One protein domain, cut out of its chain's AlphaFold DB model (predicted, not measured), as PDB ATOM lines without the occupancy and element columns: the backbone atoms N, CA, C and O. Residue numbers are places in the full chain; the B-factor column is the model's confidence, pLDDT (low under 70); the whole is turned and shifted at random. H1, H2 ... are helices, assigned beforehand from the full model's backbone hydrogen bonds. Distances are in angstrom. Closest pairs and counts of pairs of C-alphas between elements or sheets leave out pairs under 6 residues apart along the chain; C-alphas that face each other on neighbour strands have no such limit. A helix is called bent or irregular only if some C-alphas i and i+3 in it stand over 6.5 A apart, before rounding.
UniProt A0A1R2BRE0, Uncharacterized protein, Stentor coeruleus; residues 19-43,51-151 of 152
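What this domain is: This is residues 19 to 43 and 51 to 151 of the 152 residues of an uncharacterized protein of Stentor coeruleus (UniProt A0A1R2BRE0). Two pairs of antiparallel helices make a rough L: a long helical hairpin of H2 and H3 forms the long limb, and the shorter pair H1 and H4, side by side, stands across it near the end away from the hairpin's turn. H1 joins the two pairs, touching H4 along its side and both helices of the hairpin, which cross it, while H4 only comes close to the hairpin. The printed part has 126 residues with four named helices, H1, H2, H3 and H4 in that order along the chain, and no named strand; the class is all helix. The whole is loose, with a radius of gyration of the C-alphas of 19.1 A, and flat, spanning 64 by 41 by 17 A along its three main axes.

Where its parts are: The printed part begins with H1, residues 19 to 41, whose first C-alpha, that of His 19, is at (16.603, 65.881, 118.101); it is 31.4 A from first to last C-alpha. H1 is neither bent nor irregular, but only just: C-alphas 38 and 41 are 6.1 A apart. After the cut comes H2, residues 51 to 90, the longest helix with 40 residues and 57.8 A; its C-alpha 51 is at (43.797, 43.415, 96.038). H3, residues 96 to 123, measures 41.9 A. H3 is only just irregular, with C-alphas 115 and 118 6.54 A apart, and it has a kink of 48 degrees near residue 116; its line is a rough one. H4, residues 131 to 149, measures 27.1 A and ends with C-alpha 149 at (20.836, 70.797, 105.888).

How they stand to each other: H1 is the hub, the helix that touches most others, namely H2, H3 and H4. H1 and H4 touch at a shallow tilt of 15 degrees and run opposite ways; their closest C-alphas are those of Ser 28 and Cys 143, 5.1 A apart. H1 touches H3 with residues 29 to 36 alone, and H3 touches H1 with residues 113 to 121 alone. The closest C-alphas of these two are those of Thr 29 and Ser 114, 6.3 A apart, and their lines are about perpendicular at 89 degrees. H1 touches H2 with residues 40 to 41 alone, and H2 touches H1 with residues 57 to 64 alone; the closest C-alphas are those of Val 41 and Arg 61, 5.4 A apart. The lines of H1 and H2 are only just about perpendicular, at 70.2 degrees. The helix packing is part aligned, part crossed: of four touching pairs, two are at a shallow tilt. The other shallow pair is the hairpin of H2 and H3, which touch at 25 degrees and run opposite ways; the closest C-alphas are those of Gly 75 and Thr 105, 5.0 A apart. H2 and H4 are close but not clearly touching, with the C-alphas of Glu 53 and Leu 132, the closest, 6.9 A apart. H3 and H4 are also close but not clearly touching; their closest C-alphas, those of Phe 121 and Arg 136, are 8.0 A apart. In H2 and H4 every O i to N i+4 pair is within hydrogen-bond range; in H1 18 of 19 are, and in H3 13 of 24.

The domain as a whole: The two C-alphas farthest apart are those of Arg 91 and Glu 129, at 64.6 A, while those of His 19 and Asn 151, first and last printed, are 11.8 A apart. Residues 44 to 50 are cut out, and C-alphas 43 and 51 are 15.4 A apart across the cut, which falls in the link from H1 to H2. Of the links that are printed whole, H2 to H3 is tight with five residues, and H3 to H4 is short with seven. The mean pLDDT of the printed part is 86.3, and it is under 70 in residues 148 to 151.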
ATOM      1  N   HIS A  19      17.616  66.685 118.787       82.00
ATOM      2  CA  HIS A  19      16.603  65.881 118.101       82.00
ATOM      3  C   HIS A  19      16.859  65.785 116.587       82.00
ATOM      4  O   HIS A  19      16.818  64.696 116.015       82.00
ATOM      5  N   GLU A  20      17.191  66.900 115.943       80.50
ATOM      6  CA  GLU A  20      17.488  66.959 114.508       80.50
ATOM      7  C   GLU A  20      18.795  66.244 114.175       80.50
ATOM      8  O   GLU A  20      18.859  65.492 113.200       80.50
ATOM      9  N   GLN A  21      19.796  66.353 115.054       79.81
ATOM     10  CA  GLN A  21      21.027  65.578 114.930       79.81
ATOM     11  C   GLN A  21      20.754  64.069 114.949       79.81
ATOM     12  O   GLN A  21      21.361  63.325 114.184       79.81
ATOM     13  N   GLN A  22      19.824  63.587 115.783       83.44
ATOM     14  CA  GLN A  22      19.466  62.164 115.797       83.44
ATOM     15  C   GLN A  22      18.802  61.718 114.492       83.44
ATOM     16  O   GLN A  22      19.022  60.589 114.047       83.44
ATOM     17  N   ILE A  23      17.986  62.577 113.880       84.88
ATOM     18  CA  ILE A  23      17.354  62.291 112.587       84.88
ATOM     19  C   ILE A  23      18.421  62.236 111.491       84.88
ATOM     20  O   ILE A  23      18.470  61.257 110.742       84.88
ATOM     21  N   ALA A  24      19.315  63.226 111.446       84.44
ATOM     22  CA  ALA A  24      20.426  63.270 110.500       84.44
ATOM     23  C   ALA A  24      21.369  62.063 110.665       84.44
ATOM     24  O   ALA A  24      21.730  61.420 109.679       84.44
ATOM     25  N   ASP A  25      21.703  61.684 111.904       84.62
ATOM     26  CA  ASP A  25      22.541  60.519 112.212       84.62
ATOM     27  C   ASP A  25      21.874  59.214 111.733       84.62
ATOM     28  O   ASP A  25      22.535  58.346 111.148       84.62
ATOM     29  N   LYS A  26      20.552  59.069 111.922       87.56
ATOM     30  CA  LYS A  26      19.789  57.915 111.418       87.56
ATOM     31  C   LYS A  26      19.798  57.858 109.891       87.56
ATOM     32  O   LYS A  26      20.087  56.799 109.337       87.56
ATOM     33  N   GLN A  27      19.534  58.975 109.216       89.38
ATOM     34  CA  GLN A  27      19.550  59.049 107.751       89.38
ATOM     35  C   GLN A  27      20.942  58.742 107.183       89.38
ATOM     36  O   GLN A  27      21.074  57.904 106.293       89.38
ATOM     37  N   SER A  28      21.988  59.338 107.758       88.50
ATOM     38  CA  SER A  28      23.392  59.067 107.418       88.50
ATOM     39  C   SER A  28      23.727  57.582 107.558       88.50
ATOM     40  O   SER A  28      24.310  56.975 106.660       88.50
ATOM     41  N   THR A  29      23.281  56.952 108.648       89.75
ATOM     42  CA  THR A  29      23.478  55.513 108.866       89.75
ATOM     43  C   THR A  29      22.762  54.669 107.812       89.75
ATOM     44  O   THR A  29      23.333  53.698 107.321       89.75
ATOM     45  N   MET A  30      21.536  55.035 107.423       90.44
ATOM     46  CA  MET A  30      20.794  54.314 106.383       90.44
ATOM     47  C   MET A  30      21.496  54.371 105.024       90.44
ATOM     48  O   MET A  30      21.596  53.342 104.360       90.44
ATOM     49  N   ILE A  31      22.029  55.532 104.638       92.31
ATOM     50  CA  ILE A  31      22.749  55.699 103.366       92.31
ATOM     51  C   ILE A  31      24.042  54.876 103.363       92.31
ATOM     52  O   ILE A  31      24.319  54.154 102.407       92.31
ATOM     53  N   LYS A  32      24.809  54.911 104.460       91.50
ATOM     54  CA  LYS A  32      26.031  54.100 104.604       91.50
ATOM     55  C   LYS A  32      25.738  52.600 104.543       91.50
ATOM     56  O   LYS A  32      26.468  51.857 103.888       91.50
ATOM     57  N   LEU A  33      24.663  52.147 105.192       91.38
ATOM     58  CA  LEU A  33      24.229  50.750 105.121       91.38
ATOM     59  C   LEU A  33      23.791  50.354 103.708       91.38
ATOM     60  O   LEU A  33      24.091  49.237 103.283       91.38
ATOM     61  N   ASP A  34      23.110  51.238 102.976       93.06
ATOM     62  CA  ASP A  34      22.715  50.965 101.592       93.06
ATOM     63  C   ASP A  34      23.933  50.858 100.667       93.06
ATOM     64  O   ASP A  34      24.025  49.911  99.886       93.06
ATOM     65  N   PHE A  35      24.927  51.735 100.846       94.19
ATOM     66  CA  PHE A  35      26.225  51.630 100.178       94.19
ATOM     67  C   PHE A  35      26.881  50.266 100.432       94.19
ATOM     68  O   PHE A  35      27.161  49.540  99.476       94.19
ATOM     69  N   ILE A  36      27.043  49.861 101.700       93.38
ATOM     70  CA  ILE A  36      27.623  48.554 102.060       93.38
ATOM     71  C   ILE A  36      26.811  47.419 101.420       93.38
ATOM     72  O   ILE A  36      27.362  46.495 100.822       93.38
ATOM     73  N   ARG A  37      25.480  47.480 101.486       92.56
ATOM     74  CA  ARG A  37      24.619  46.436 100.926       92.56
ATOM     75  C   ARG A  37      24.750  46.332  99.406       92.56
ATOM     76  O   ARG A  37      24.785  45.222  98.875       92.56
ATOM     77  N   LYS A  38      24.780  47.460  98.703       94.19
ATOM     78  CA  LYS A  38      24.815  47.510  97.239       94.19
ATOM     79  C   LYS A  38      26.196  47.155  96.703       94.19
ATOM     80  O   LYS A  38      26.301  46.248  95.884       94.19
ATOM     81  N   TRP A  39      27.231  47.828  97.190       92.88
ATOM     82  CA  TRP A  39      28.587  47.715  96.662       92.88
ATOM     83  C   TRP A  39      29.350  46.532  97.243       92.88
ATOM     84  O   TRP A  39      30.012  45.808  96.506       92.88
ATOM     85  N   VAL A  40      29.209  46.272  98.544       93.06
ATOM     86  CA  VAL A  40      30.006  45.241  99.219       93.06
ATOM     87  C   VAL A  40      29.276  43.910  99.307       93.06
ATOM     88  O   VAL A  40      29.876  42.873  99.048       93.06
ATOM     89  N   VAL A  41      27.987  43.885  99.651       92.69
ATOM     90  CA  VAL A  41      27.260  42.612  99.829       92.69
ATOM     91  C   VAL A  41      26.769  42.047  98.498       92.69
ATOM     92  O   VAL A  41      26.958  40.863  98.238       92.69
ATOM     93  N   LYS A  42      26.134  42.879  97.664       92.62
ATOM     94  CA  LYS A  42      25.577  42.463  96.366       92.62
ATOM     95  C   LYS A  42      26.547  42.620  95.195       92.62
ATOM     96  O   LYS A  42      26.366  41.936  94.192       92.62
ATOM     97  N   GLY A  43      27.521  43.522  95.298       89.56
ATOM     98  CA  GLY A  43      28.503  43.756  94.241       89.56
ATOM     99  C   GLY A  43      29.385  42.533  93.997       89.56
ATOM    100  O   GLY A  43      29.561  41.692  94.878       89.56
ATOM    101  N   GLU A  51      43.886  44.431  94.984       91.06
ATOM    102  CA  GLU A  51      43.797  43.415  96.038       91.06
ATOM    103  C   GLU A  51      43.341  44.012  97.369       91.06
ATOM    104  O   GLU A  51      42.480  43.438  98.027       91.06
ATOM    105  N   GLN A  52      43.821  45.211  97.707       88.88
ATOM    106  CA  GLN A  52      43.450  45.896  98.945       88.88
ATOM    107  C   GLN A  52      41.949  46.219  99.006       88.88
ATOM    108  O   GLN A  52      41.312  45.963 100.027       88.88
ATOM    109  N   GLU A  53      41.357  46.728  97.918       88.38
ATOM    110  CA  GLU A  53      39.906  46.956  97.836       88.38
ATOM    111  C   GLU A  53      39.116  45.663  98.044       88.38
ATOM    112  O   GLU A  53      38.133  45.641  98.790       88.38
ATOM    113  N   ARG A  54      39.558  44.577  97.397       93.00
ATOM    114  CA  ARG A  54      38.906  43.267  97.497       93.00
ATOM    115  C   ARG A  54      38.956  42.714  98.907       93.00
ATOM    116  O   ARG A  54      37.924  42.260  99.399       93.00
ATOM    117  N   ASP A  55      40.110  42.783  99.559       93.19
ATOM    118  CA  ASP A  55      40.308  42.239 100.901       93.19
ATOM    119  C   ASP A  55      39.448  42.973 101.931       93.19
ATOM    120  O   ASP A  55      38.717  42.339 102.699       93.19
ATOM    121  N   TRP A  56      39.442  44.309 101.905       92.81
ATOM    122  CA  TRP A  56      38.604  45.096 102.809       92.81
ATOM    123  C   TRP A  56      37.114  44.893 102.544       92.81
ATOM    124  O   TRP A  56      36.342  44.669 103.483       92.81
ATOM    125  N   ALA A  57      36.696  44.888 101.278       93.56
ATOM    126  CA  ALA A  57      35.314  44.592 100.923       93.56
ATOM    127  C   ALA A  57      34.913  43.166 101.344       93.56
ATOM    128  O   ALA A  57      33.802  42.948 101.833       93.56
ATOM    129  N   TYR A  58      35.814  42.190 101.234       95.19
ATOM    130  CA  TYR A  58      35.574  40.824 101.686       95.19
ATOM    131  C   TYR A  58      35.406  40.736 103.209       95.19
ATOM    132  O   TYR A  58      34.458  40.101 103.686       95.19
ATOM    133  N   ILE A  59      36.270  41.405 103.979       94.69
ATOM    134  CA  ILE A  59      36.173  41.472 105.445       94.69
ATOM    135  C   ILE A  59      34.825  42.069 105.856       94.69
ATOM    136  O   ILE A  59      34.089  41.451 106.628       94.69
ATOM    137  N   VAL A  60      34.454  43.215 105.277       94.62
ATOM    138  CA  VAL A  60      33.187  43.892 105.586       94.62
ATOM    139  C   VAL A  60      31.982  43.043 105.183       94.62
ATOM    140  O   VAL A  60      31.025  42.926 105.950       94.62
ATOM    141  N   ARG A  61      32.022  42.375 104.023       95.06
ATOM    142  CA  ARG A  61      30.975  41.426 103.607       95.06
ATOM    143  C   ARG A  61      30.807  40.308 104.630       95.06
ATOM    144  O   ARG A  61      29.679  39.955 104.981       95.06
ATOM    145  N   LYS A  62      31.913  39.726 105.095       94.50
ATOM    146  CA  LYS A  62      31.893  38.635 106.071       94.50
ATOM    147  C   LYS A  62      31.325  39.102 107.409       94.50
ATOM    148  O   LYS A  62      30.490  38.395 107.972       94.50
ATOM    149  N   GLU A  63      31.728  40.276 107.886       92.50
ATOM    150  CA  GLU A  63      31.211  40.867 109.123       92.50
ATOM    151  C   GLU A  63      29.703  41.139 109.007       92.50
ATOM    152  O   GLU A  63      28.926  40.630 109.817       92.50
ATOM    153  N   TYR A  64      29.256  41.791 107.928       92.00
ATOM    154  CA  TYR A  64      27.835  42.024 107.648       92.00
ATOM    155  C   TYR A  64      27.011  40.723 107.696       92.00
ATOM    156  O   TYR A  64      25.992  40.632 108.390       92.00
ATOM    157  N   LEU A  65      27.464  39.685 106.982       91.56
ATOM    158  CA  LEU A  65      26.779  38.392 106.937       91.56
ATOM    159  C   LEU A  65      26.813  37.671 108.287       91.56
ATOM    160  O   LEU A  65      25.845  36.992 108.634       91.56
ATOM    161  N   TYR A  66      27.893  37.810 109.056       91.69
ATOM    162  CA  TYR A  66      27.982  37.263 110.406       91.69
ATOM    163  C   TYR A  66      26.929  37.885 111.325       91.69
ATOM    164  O   TYR A  66      26.185  37.149 111.973       91.69
ATOM    165  N   HIS A  67      26.785  39.213 111.326       88.25
ATOM    166  CA  HIS A  67      25.761  39.892 112.125       88.25
ATOM    167  C   HIS A  67      24.345  39.475 111.720       88.25
ATOM    168  O   HIS A  67      23.511  39.205 112.590       88.25
ATOM    169  N   GLN A  68      24.080  39.350 110.417       87.50
ATOM    170  CA  GLN A  68      22.784  38.892 109.920       87.50
ATOM    171  C   GLN A  68      22.482  37.451 110.358       87.50
ATOM    172  O   GLN A  68      21.404  37.180 110.887       87.50
ATOM    173  N   LYS A  69      23.437  36.526 110.191       89.31
ATOM    174  CA  LYS A  69      23.284  35.120 110.598       89.31
ATOM    175  C   LYS A  69      23.133  34.975 112.110       89.31
ATOM    176  O   LYS A  69      22.288  34.208 112.560       89.31
ATOM    177  N   LYS A  70      23.906  35.734 112.891       88.88
ATOM    178  CA  LYS A  70      23.805  35.753 114.353       88.88
ATOM    179  C   LYS A  70      22.418  36.204 114.804       88.88
ATOM    180  O   LYS A  70      21.808  35.548 115.639       88.88
ATOM    181  N   ALA A  71      21.890  37.276 114.216       85.56
ATOM    182  CA  ALA A  71      20.554  37.760 114.538       85.56
ATOM    183  C   ALA A  71      19.444  36.776 114.123       85.56
ATOM    184  O   ALA A  71      18.472  36.630 114.857       85.56
ATOM    185  N   ILE A  72      19.600  36.060 113.002       87.62
ATOM    186  CA  ILE A  72      18.699  34.957 112.626       87.62
ATOM    187  C   ILE A  72      18.755  33.836 113.671       87.62
ATOM    188  O   ILE A  72      17.709  33.385 114.128       87.62
ATOM    189  N   GLY A  73      19.954  33.408 114.078       89.81
ATOM    190  CA  GLY A  73      20.128  32.356 115.083       89.81
ATOM    191  C   GLY A  73      19.512  32.725 116.434       89.81
ATOM    192  O   GLY A  73      18.794  31.926 117.029       89.81
ATOM    193  N   GLU A  74      19.716  33.961 116.885       88.00
ATOM    194  CA  GLU A  74      19.060  34.478 118.087       88.00
ATOM    195  C   GLU A  74      17.543  34.589 117.914       88.00
ATOM    196  O   GLU A  74      16.804  34.205 118.816       88.00
ATOM    197  N   GLY A  75      17.064  35.049 116.754       86.19
ATOM    198  CA  GLY A  75      15.639  35.083 116.428       86.19
ATOM    199  C   GLY A  75      14.995  33.705 116.571       86.19
ATOM    200  O   GLY A  75      13.994  33.578 117.272       86.19
ATOM    201  N   ILE A  76      15.616  32.667 115.994       89.94
ATOM    202  CA  ILE A  76      15.177  31.267 116.118       89.94
ATOM    203  C   ILE A  76      15.178  30.828 117.586       89.94
ATOM    204  O   ILE A  76      14.215  30.202 118.037       89.94
ATOM    205  N   ALA A  77      16.231  31.145 118.342       90.06
ATOM    206  CA  ALA A  77      16.327  30.780 119.752       90.06
ATOM    207  C   ALA A  77      15.199  31.419 120.582       90.06
ATOM    208  O   ALA A  77      14.488  30.709 121.297       90.06
ATOM    209  N   TYR A  78      14.969  32.729 120.437       88.69
ATOM    210  CA  TYR A  78      13.913  33.442 121.160       88.69
ATOM    211  C   TYR A  78      12.516  32.944 120.791       88.69
ATOM    212  O   TYR A  78      11.669  32.780 121.669       88.69
ATOM    213  N   THR A  79      12.258  32.657 119.514       88.75
ATOM    214  CA  THR A  79      10.936  32.186 119.076       88.75
ATOM    215  C   THR A  79      10.677  30.750 119.482       88.75
ATOM    216  O   THR A  79       9.551  30.408 119.842       88.75
ATOM    217  N   SER A  80      11.712  29.910 119.469       89.44
ATOM    218  CA  SER A  80      11.608  28.537 119.963       89.44
ATOM    219  C   SER A  80      11.303  28.544 121.459       89.44
ATOM    220  O   SER A  80      10.361  27.885 121.892       89.44
ATOM    221  N   LEU A  81      12.013  29.372 122.232       90.25
ATOM    222  CA  LEU A  81      11.753  29.556 123.659       90.25
ATOM    223  C   LEU A  81      10.322  30.053 123.916       90.25
ATOM    224  O   LEU A  81       9.608  29.473 124.731       90.25
ATOM    225  N   ALA A  82       9.868  31.070 123.179       88.50
ATOM    226  CA  ALA A  82       8.501  31.579 123.281       88.50
ATOM    227  C   ALA A  82       7.450  30.506 122.941       88.50
ATOM    228  O   ALA A  82       6.420  30.416 123.608       88.50
ATOM    229  N   THR A  83       7.721  29.655 121.946       88.94
ATOM    230  CA  THR A  83       6.835  28.546 121.559       88.94
ATOM    231  C   THR A  83       6.726  27.498 122.664       88.94
ATOM    232  O   THR A  83       5.624  27.032 122.958       88.94
ATOM    233  N   VAL A  84       7.844  27.154 123.315       90.25
ATOM    234  CA  VAL A  84       7.858  26.226 124.455       90.25
ATOM    235  C   VAL A  84       7.058  26.799 125.622       90.25
ATOM    236  O   VAL A  84       6.162  26.127 126.128       90.25
ATOM    237  N   VAL A  85       7.307  28.057 126.001       91.19
ATOM    238  CA  VAL A  85       6.570  28.729 127.087       91.19
ATOM    239  C   VAL A  85       5.071  28.770 126.790       91.19
ATOM    240  O   VAL A  85       4.261  28.409 127.640       91.19
ATOM    241  N   TYR A  86       4.685  29.140 125.567       88.94
ATOM    242  CA  TYR A  86       3.283  29.161 125.154       88.94
ATOM    243  C   TYR A  86       2.633  27.772 125.216       88.94
ATOM    244  O   TYR A  86       1.519  27.628 125.721       88.94
ATOM    245  N   SER A  87       3.339  26.736 124.752       90.06
ATOM    246  CA  SER A  87       2.833  25.358 124.761       90.06
ATOM    247  C   SER A  87       2.632  24.828 126.183       90.06
ATOM    248  O   SER A  87       1.668  24.106 126.435       90.06
ATOM    249  N   LEU A  88       3.487  25.227 127.133       91.44
ATOM    250  CA  LEU A  88       3.325  24.894 128.551       91.44
ATOM    251  C   LEU A  88       2.088  25.563 129.167       91.44
ATOM    252  O   LEU A  88       1.362  24.920 129.923       91.44
ATOM    253  N   LEU A  89       1.819  26.825 128.819       92.75
ATOM    254  CA  LEU A  89       0.666  27.573 129.333       92.75
ATOM    255  C   LEU A  89      -0.667  27.041 128.793       92.75
ATOM    256  O   LEU A  89      -1.628  26.906 129.545       92.75
ATOM    257  N   VAL A  90      -0.725  26.721 127.499       91.56
ATOM    258  CA  VAL A  90      -1.961  26.278 126.825       91.56
ATOM    259  C   VAL A  90      -2.151  24.756 126.910       91.56
ATOM    260  O   VAL A  90      -3.219  24.247 126.580       91.56
ATOM    261  N   ARG A  91      -1.134  24.012 127.377       91.12
ATOM    262  CA  ARG A  91      -1.094  22.534 127.419       91.12
ATOM    263  C   ARG A  91      -1.377  21.870 126.067       91.12
ATOM    264  O   ARG A  91      -1.796  20.717 126.005       91.12
ATOM    265  N   GLN A  92      -1.132  22.591 124.980       87.88
ATOM    266  CA  GLN A  92      -1.324  22.122 123.617       87.88
ATOM    267  C   GLN A  92      -0.124  22.544 122.780       87.88
ATOM    268  O   GLN A  92       0.355  23.674 122.883       87.88
ATOM    269  N   VAL A  93       0.344  21.640 121.920       84.19
ATOM    270  CA  VAL A  93       1.387  21.961 120.945       84.19
ATOM    271  C   VAL A  93       0.781  22.883 119.893       84.19
ATOM    272  O   VAL A  93      -0.110  22.490 119.140       84.19
ATOM    273  N   SER A  94       1.244  24.130 119.861       80.94
ATOM    274  CA  SER A  94       0.802  25.137 118.902       80.94
ATOM    275  C   SER A  94       2.011  25.789 118.257       80.94
ATOM    276  O   SER A  94       2.872  26.339 118.935       80.94
ATOM    277  N   PHE A  95       2.043  25.772 116.928       82.44
ATOM    278  CA  PHE A  95       3.107  26.382 116.130       82.44
ATOM    279  C   PHE A  95       2.849  27.859 115.811       82.44
ATOM    280  O   PHE A  95       3.688  28.511 115.200       82.44
ATOM    281  N   LYS A  96       1.717  28.425 116.252       81.06
ATOM    282  CA  LYS A  96       1.391  29.850 116.059       81.06
ATOM    283  C   LYS A  96       2.507  30.809 116.518       81.06
ATOM    284  O   LYS A  96       2.756  31.777 115.802       81.06
ATOM    285  N   PRO A  97       3.227  30.561 117.632       81.31
ATOM    286  CA  PRO A  97       4.295  31.456 118.076       81.31
ATOM    287  C   PRO A  97       5.525  31.467 117.154       81.31
ATOM    288  O   PRO A  97       6.300  32.416 117.219       81.31
ATOM    289  N   LEU A  98       5.689  30.499 116.238       80.31
ATOM    290  CA  LEU A  98       6.747  30.563 115.217       80.31
ATOM    291  C   LEU A  98       6.568  31.756 114.275       80.31
ATOM    292  O   LEU A  98       7.559  32.292 113.789       80.31
ATOM    293  N   ALA A  99       5.339  32.235 114.059       82.62
ATOM    294  CA  ALA A  99       5.103  33.438 113.260       82.62
ATOM    295  C   ALA A  99       5.759  34.692 113.872       82.62
ATOM    296  O   ALA A  99       6.111  35.620 113.142       82.62
ATOM    297  N   LEU A 100       6.010  34.702 115.192       82.94
ATOM    298  CA  LEU A 100       6.717  35.796 115.867       82.94
ATOM    299  C   LEU A 100       8.166  35.942 115.385       82.94
ATOM    300  O   LEU A 100       8.748  37.010 115.549       82.94
ATOM    301  N   PHE A 101       8.741  34.923 114.742       83.44
ATOM    302  CA  PHE A 101      10.097  34.977 114.198       83.44
ATOM    303  C   PHE A 101      10.280  36.083 113.166       83.44
ATOM    304  O   PHE A 101      11.271  36.818 113.213       83.44
ATOM    305  N   PHE A 102       9.300  36.247 112.279       81.38
ATOM    306  CA  PHE A 102       9.334  37.282 111.249       81.38
ATOM    307  C   PHE A 102       9.227  38.689 111.835       81.38
ATOM    308  O   PHE A 102       9.713  39.636 111.224       81.38
ATOM    309  N   VAL A 103       8.642  38.823 113.027       83.31
ATOM    310  CA  VAL A 103       8.543  40.102 113.735       83.31
ATOM    311  C   VAL A 103       9.816  40.367 114.534       83.31
ATOM    312  O   VAL A 103      10.401  41.432 114.403       83.31
ATOM    313  N   ILE A 104      10.294  39.401 115.319       82.31
ATOM    314  CA  ILE A 104      11.420  39.585 116.248       82.31
ATOM    315  C   ILE A 104      12.742  39.797 115.502       82.31
ATOM    316  O   ILE A 104      13.541  40.655 115.881       82.31
ATOM    317  N   THR A 105      12.980  39.048 114.424       80.19
ATOM    318  CA  THR A 105      14.281  39.053 113.740       80.19
ATOM    319  C   THR A 105      14.663  40.441 113.193       80.19
ATOM    320  O   THR A 105      15.766  40.901 113.498       80.19
ATOM    321  N   PRO A 106      13.792  41.183 112.474       79.94
ATOM    322  CA  PRO A 106      14.088  42.556 112.049       79.94
ATOM    323  C   PRO A 106      14.430  43.521 113.195       79.94
ATOM    324  O   PRO A 106      15.334  44.352 113.042       79.94
ATOM    325  N   PHE A 107      13.760  43.398 114.348       83.19
ATOM    326  CA  PHE A 107      14.031  44.234 115.526       83.19
ATOM    327  C   PHE A 107      15.403  43.953 116.150       83.19
ATOM    328  O   PHE A 107      15.999  44.862 116.723       83.19
ATOM    329  N   LEU A 108      15.942  42.739 116.004       80.69
ATOM    330  CA  LEU A 108      17.288  42.390 116.473       80.69
ATOM    331  C   LEU A 108      18.390  42.803 115.486       80.69
ATOM    332  O   LEU A 108      19.471  43.224 115.905       80.69
ATOM    333  N   VAL A 109      18.130  42.694 114.179       79.88
ATOM    334  CA  VAL A 109      19.110  42.979 113.113       79.88
ATOM    335  C   VAL A 109      19.407  44.479 113.011       79.88
ATOM    336  O   VAL A 109      20.568  44.891 113.036       79.88
ATOM    337  N   THR A 110      18.359  45.301 112.917       75.31
ATOM    338  CA  THR A 110      18.455  46.734 112.581       75.31
ATOM    339  C   THR A 110      19.337  47.554 113.541       75.31
ATOM    340  O   THR A 110      20.233  48.252 113.063       75.31
ATOM    341  N   PRO A 111      19.165  47.481 114.878       78.62
ATOM    342  CA  PRO A 111      19.943  48.303 115.809       78.62
ATOM    343  C   PRO A 111      21.387  47.823 115.999       78.62
ATOM    344  O   PRO A 111      22.216  48.569 116.515       78.62
ATOM    345  N   ARG A 112      21.700  46.574 115.638       80.62
ATOM    346  CA  ARG A 112      23.076  46.064 115.689       80.62
ATOM    347  C   ARG A 112      23.854  46.501 114.467       80.62
ATOM    348  O   ARG A 112      24.913  47.100 114.609       80.62
ATOM    349  N   LEU A 113      23.273  46.306 113.282       81.62
ATOM    350  CA  LEU A 113      23.898  46.767 112.050       81.62
ATOM    351  C   LEU A 113      24.126  48.276 112.039       81.62
ATOM    352  O   LEU A 113      25.137  48.712 111.508       81.62
ATOM    353  N   SER A 114      23.235  49.076 112.629       81.44
ATOM    354  CA  SER A 114      23.435  50.527 112.698       81.44
ATOM    355  C   SER A 114      24.648  50.926 113.546       81.44
ATOM    356  O   SER A 114      25.380  51.833 113.156       81.44
ATOM    357  N   LYS A 115      24.903  50.236 114.667       81.12
ATOM    358  CA  LYS A 115      26.081  50.478 115.521       81.12
ATOM    359  C   LYS A 115      27.376  50.105 114.805       81.12
ATOM    360  O   LYS A 115      28.319  50.892 114.790       81.12
ATOM    361  N   ASP A 116      27.383  48.942 114.166       85.62
ATOM    362  CA  ASP A 116      28.569  48.417 113.488       85.62
ATOM    363  C   ASP A 116      28.779  49.057 112.104       85.62
ATOM    364  O   ASP A 116      29.877  49.003 111.553       85.62
ATOM    365  N   CYS A 117      27.763  49.738 111.557       87.69
ATOM    366  CA  CYS A 117      27.829  50.433 110.271       87.69
ATOM    367  C   CYS A 117      28.985  51.424 110.210       87.69
ATOM    368  O   CYS A 117      29.656  51.502 109.185       87.69
ATOM    369  N   ARG A 118      29.216  52.191 111.282       86.81
ATOM    370  CA  ARG A 118      30.307  53.169 111.312       86.81
ATOM    371  C   ARG A 118      31.655  52.479 111.122       86.81
ATOM    372  O   ARG A 118      32.416  52.876 110.251       86.81
ATOM    373  N   ARG A 119      31.893  51.412 111.882       88.69
ATOM    374  CA  ARG A 119      33.120  50.618 111.820       88.69
ATOM    375  C   ARG A 119      33.301  49.969 110.446       88.69
ATOM    376  O   ARG A 119      34.362  50.103 109.852       88.69
ATOM    377  N   MET A 120      32.255  49.330 109.916       90.44
ATOM    378  CA  MET A 120      32.279  48.728 108.577       90.44
ATOM    379  C   MET A 120      32.556  49.768 107.485       90.44
ATOM    380  O   MET A 120      33.267  49.487 106.531       90.44
ATOM    381  N   PHE A 121      32.020  50.979 107.625       90.50
ATOM    382  CA  PHE A 121      32.244  52.068 106.676       90.50
ATOM    383  C   PHE A 121      33.656  52.670 106.783       90.50
ATOM    384  O   PHE A 121      34.233  53.082 105.778       90.50
ATOM    385  N   GLU A 122      34.231  52.715 107.986       88.00
ATOM    386  CA  GLU A 122      35.614  53.145 108.231       88.00
ATOM    387  C   GLU A 122      36.637  52.128 107.699       88.00
ATOM    388  O   GLU A 122      37.649  52.536 107.136       88.00
ATOM    389  N   MET A 123      36.348  50.823 107.773       87.88
ATOM    390  CA  MET A 123      37.188  49.768 107.180       87.88
ATOM    391  C   MET A 123      37.332  49.884 105.657       87.88
ATOM    392  O   MET A 123      38.318  49.420 105.099       87.88
ATOM    393  N   LEU A 124      36.366  50.507 104.979       88.44
ATOM    394  CA  LEU A 124      36.389  50.719 103.526       88.44
ATOM    395  C   LEU A 124      37.138  51.999 103.123       88.44
ATOM    396  O   LEU A 124      36.989  52.472 101.997       88.44
ATOM    397  N   ASN A 125      37.920  52.592 104.028       86.44
ATOM    398  CA  ASN A 125      38.749  53.754 103.729       86.44
ATOM    399  C   ASN A 125      40.032  53.344 102.989       86.44
ATOM    400  O   ASN A 125      41.116  53.327 103.564       86.44
ATOM    401  N   VAL A 126      39.885  52.974 101.720       81.00
ATOM    402  CA  VAL A 126      40.981  52.486 100.871       81.00
ATOM    403  C   VAL A 126      41.725  53.602 100.125       81.00
ATOM    404  O   VAL A 126      42.834  53.363  99.677       81.00
ATOM    405  N   GLY A 127      41.170  54.819 100.041       77.62
ATOM    406  CA  GLY A 127      41.733  55.967  99.303       77.62
ATOM    407  C   GLY A 127      40.905  56.352  98.065       77.62
ATOM    408  O   GLY A 127      40.122  55.544  97.572       77.62
ATOM    409  N   THR A 128      41.033  57.584  97.563       78.44
ATOM    410  CA  THR A 128      40.250  58.101  96.410       78.44
ATOM    411  C   THR A 128      40.675  57.548  95.057       78.44
ATOM    412  O   THR A 128      39.903  57.611  94.105       78.44
ATOM    413  N   GLU A 129      41.882  56.994  94.990       82.25
ATOM    414  CA  GLU A 129      42.463  56.343  93.807       82.25
ATOM    415  C   GLU A 129      41.608  55.156  93.316       82.25
ATOM    416  O   GLU A 129      41.693  54.714  92.169       82.25
ATOM    417  N   TYR A 130      40.803  54.621  94.231       83.56
ATOM    418  CA  TYR A 130      40.063  53.376  94.146       83.56
ATOM    419  C   TYR A 130      38.576  53.633  93.906       83.56
ATOM    420  O   TYR A 130      37.995  54.557  94.476       83.56
ATOM    421  N   GLU A 131      37.921  52.789  93.108       87.12
ATOM    422  CA  GLU A 131      36.499  52.965  92.775       87.12
ATOM    423  C   GLU A 131      35.621  52.871  94.028       87.12
ATOM    424  O   GLU A 131      34.696  53.668  94.212       87.12
ATOM    425  N   LEU A 132      35.953  51.945  94.932       87.69
ATOM    426  CA  LEU A 132      35.226  51.774  96.186       87.69
ATOM    427  C   LEU A 132      35.402  52.977  97.124       87.69
ATOM    428  O   LEU A 132      34.450  53.394  97.788       87.69
ATOM    429  N   GLY A 133      36.608  53.545  97.167       86.69
ATOM    430  CA  GLY A 133      36.915  54.709  97.992       86.69
ATOM    431  C   GLY A 133      36.333  56.011  97.434       86.69
ATOM    432  O   GLY A 133      35.818  56.824  98.204       86.69
ATOM    433  N   ALA A 134      36.313  56.178  96.109       88.88
ATOM    434  CA  ALA A 134      35.669  57.311  95.445       88.88
ATOM    435  C   ALA A 134      34.160  57.353  95.737       88.88
ATOM    436  O   ALA A 134      33.628  58.385  96.152       88.88
ATOM    437  N   GLU A 135      33.468  56.217  95.606       90.69
ATOM    438  CA  GLU A 135      32.040  56.147  95.923       90.69
ATOM    439  C   GLU A 135      31.786  56.330  97.429       90.69
ATOM    440  O   GLU A 135      30.863  57.046  97.821       90.69
ATOM    441  N   ARG A 136      32.634  55.765  98.298       90.31
ATOM    442  CA  ARG A 136      32.570  56.019  99.747       90.31
ATOM    443  C   ARG A 136      32.654  57.520 100.052       90.31
ATOM    444  O   ARG A 136      31.877  58.014 100.871       90.31
ATOM    445  N   ASN A 137      33.556  58.253  99.404       88.88
ATOM    446  CA  ASN A 137      33.699  59.692  99.624       88.88
ATOM    447  C   ASN A 137      32.492  60.481  99.109       88.88
ATOM    448  O   ASN A 137      32.001  61.356  99.818       88.88
ATOM    449  N   ARG A 138      31.917  60.096  97.967       90.50
ATOM    450  CA  ARG A 138      30.638  60.651  97.500       90.50
ATOM    451  C   ARG A 138      29.518  60.469  98.532       90.50
ATOM    452  O   ARG A 138      28.746  61.392  98.790       90.50
ATOM    453  N   ILE A 139      29.441  59.291  99.156       90.75
ATOM    454  CA  ILE A 139      28.479  59.016 100.230       90.75
ATOM    455  C   ILE A 139      28.770  59.868 101.473       90.75
ATOM    456  O   ILE A 139      27.839  60.386 102.091       90.75
ATOM    457  N   LEU A 140      30.040  60.062 101.839       87.81
ATOM    458  CA  LEU A 140      30.412  60.957 102.939       87.81
ATOM    459  C   LEU A 140      30.001  62.404 102.681       87.81
ATOM    460  O   LEU A 140      29.472  63.047 103.585       87.81
ATOM    461  N   GLU A 141      30.198  62.907 101.467       87.75
ATOM    462  CA  GLU A 141      29.752  64.242 101.073       87.75
ATOM    463  C   GLU A 141      28.233  64.380 101.182       87.75
ATOM    464  O   GLU A 141      27.732  65.383 101.697       87.75
ATOM    465  N   GLU A 142      27.483  63.351 100.784       88.69
ATOM    466  CA  GLU A 142      26.034  63.323 100.953       88.69
ATOM    467  C   GLU A 142      25.615  63.299 102.431       88.69
ATOM    468  O   GLU A 142      24.732  64.064 102.832       88.69
ATOM    469  N   CYS A 143      26.275  62.495 103.266       86.06
ATOM    470  CA  CYS A 143      26.048  62.487 104.710       86.06
ATOM    471  C   CYS A 143      26.364  63.850 105.346       86.06
ATOM    472  O   CYS A 143      25.587  64.341 106.166       86.06
ATOM    473  N   ASN A 144      27.465  64.486 104.942       83.81
ATOM    474  CA  ASN A 144      27.849  65.818 105.404       83.81
ATOM    475  C   ASN A 144      26.823  66.867 104.961       83.81
ATOM    476  O   ASN A 144      26.453  67.738 105.745       83.81
ATOM    477  N   ARG A 145      26.296  66.760 103.736       82.81
ATOM    478  CA  ARG A 145      25.217  67.621 103.239       82.81
ATOM    479  C   ARG A 145      23.939  67.469 104.064       82.81
ATOM    480  O   ARG A 145      23.319  68.478 104.375       82.81
ATOM    481  N   ILE A 146      23.553  66.245 104.431       81.50
ATOM    482  CA  ILE A 146      22.390  65.990 105.301       81.50
ATOM    483  C   ILE A 146      22.615  66.606 106.681       81.50
ATOM    484  O   ILE A 146      21.746  67.315 107.181       81.50
ATOM    485  N   SER A 147      23.805  66.415 107.253       74.19
ATOM    486  CA  SER A 147      24.155  67.003 108.547       74.19
ATOM    487  C   SER A 147      24.224  68.532 108.517       74.19
ATOM    488  O   SER A 147      24.010  69.150 109.547       74.19
ATOM    489  N   ARG A 148      24.511  69.161 107.371       69.94
ATOM    490  CA  ARG A 148      24.475  70.629 107.223       69.94
ATOM    491  C   ARG A 148      23.067  71.172 106.947       69.94
ATOM    492  O   ARG A 148      22.782  72.313 107.284       69.94
ATOM    493  N   ARG A 149      22.192  70.383 106.310       57.91
ATOM    494  CA  ARG A 149      20.836  70.797 105.888       57.91
ATOM    495  C   ARG A 149      19.765  70.710 106.966       57.91
ATOM    496  O   ARG A 149      18.697  71.262 106.744       57.91
ATOM    497  N   ALA A 150      20.010  70.046 108.091       54.38
ATOM    498  CA  ALA A 150      19.017  69.984 109.164       54.38
ATOM    499  C   ALA A 150      18.788  71.343 109.878       54.38
ATOM    500  O   ALA A 150      17.963  71.402 110.770       54.38
ATOM    501  N   ASN A 151      19.447  72.428 109.443       33.91
ATOM    502  CA  ASN A 151      19.198  73.822 109.836       33.91
ATOM    503  C   ASN A 151      18.033  74.474 109.042       33.91
ATOM    504  O   ASN A 151      18.248  75.486 108.373       33.91
TER     505      ASN A 151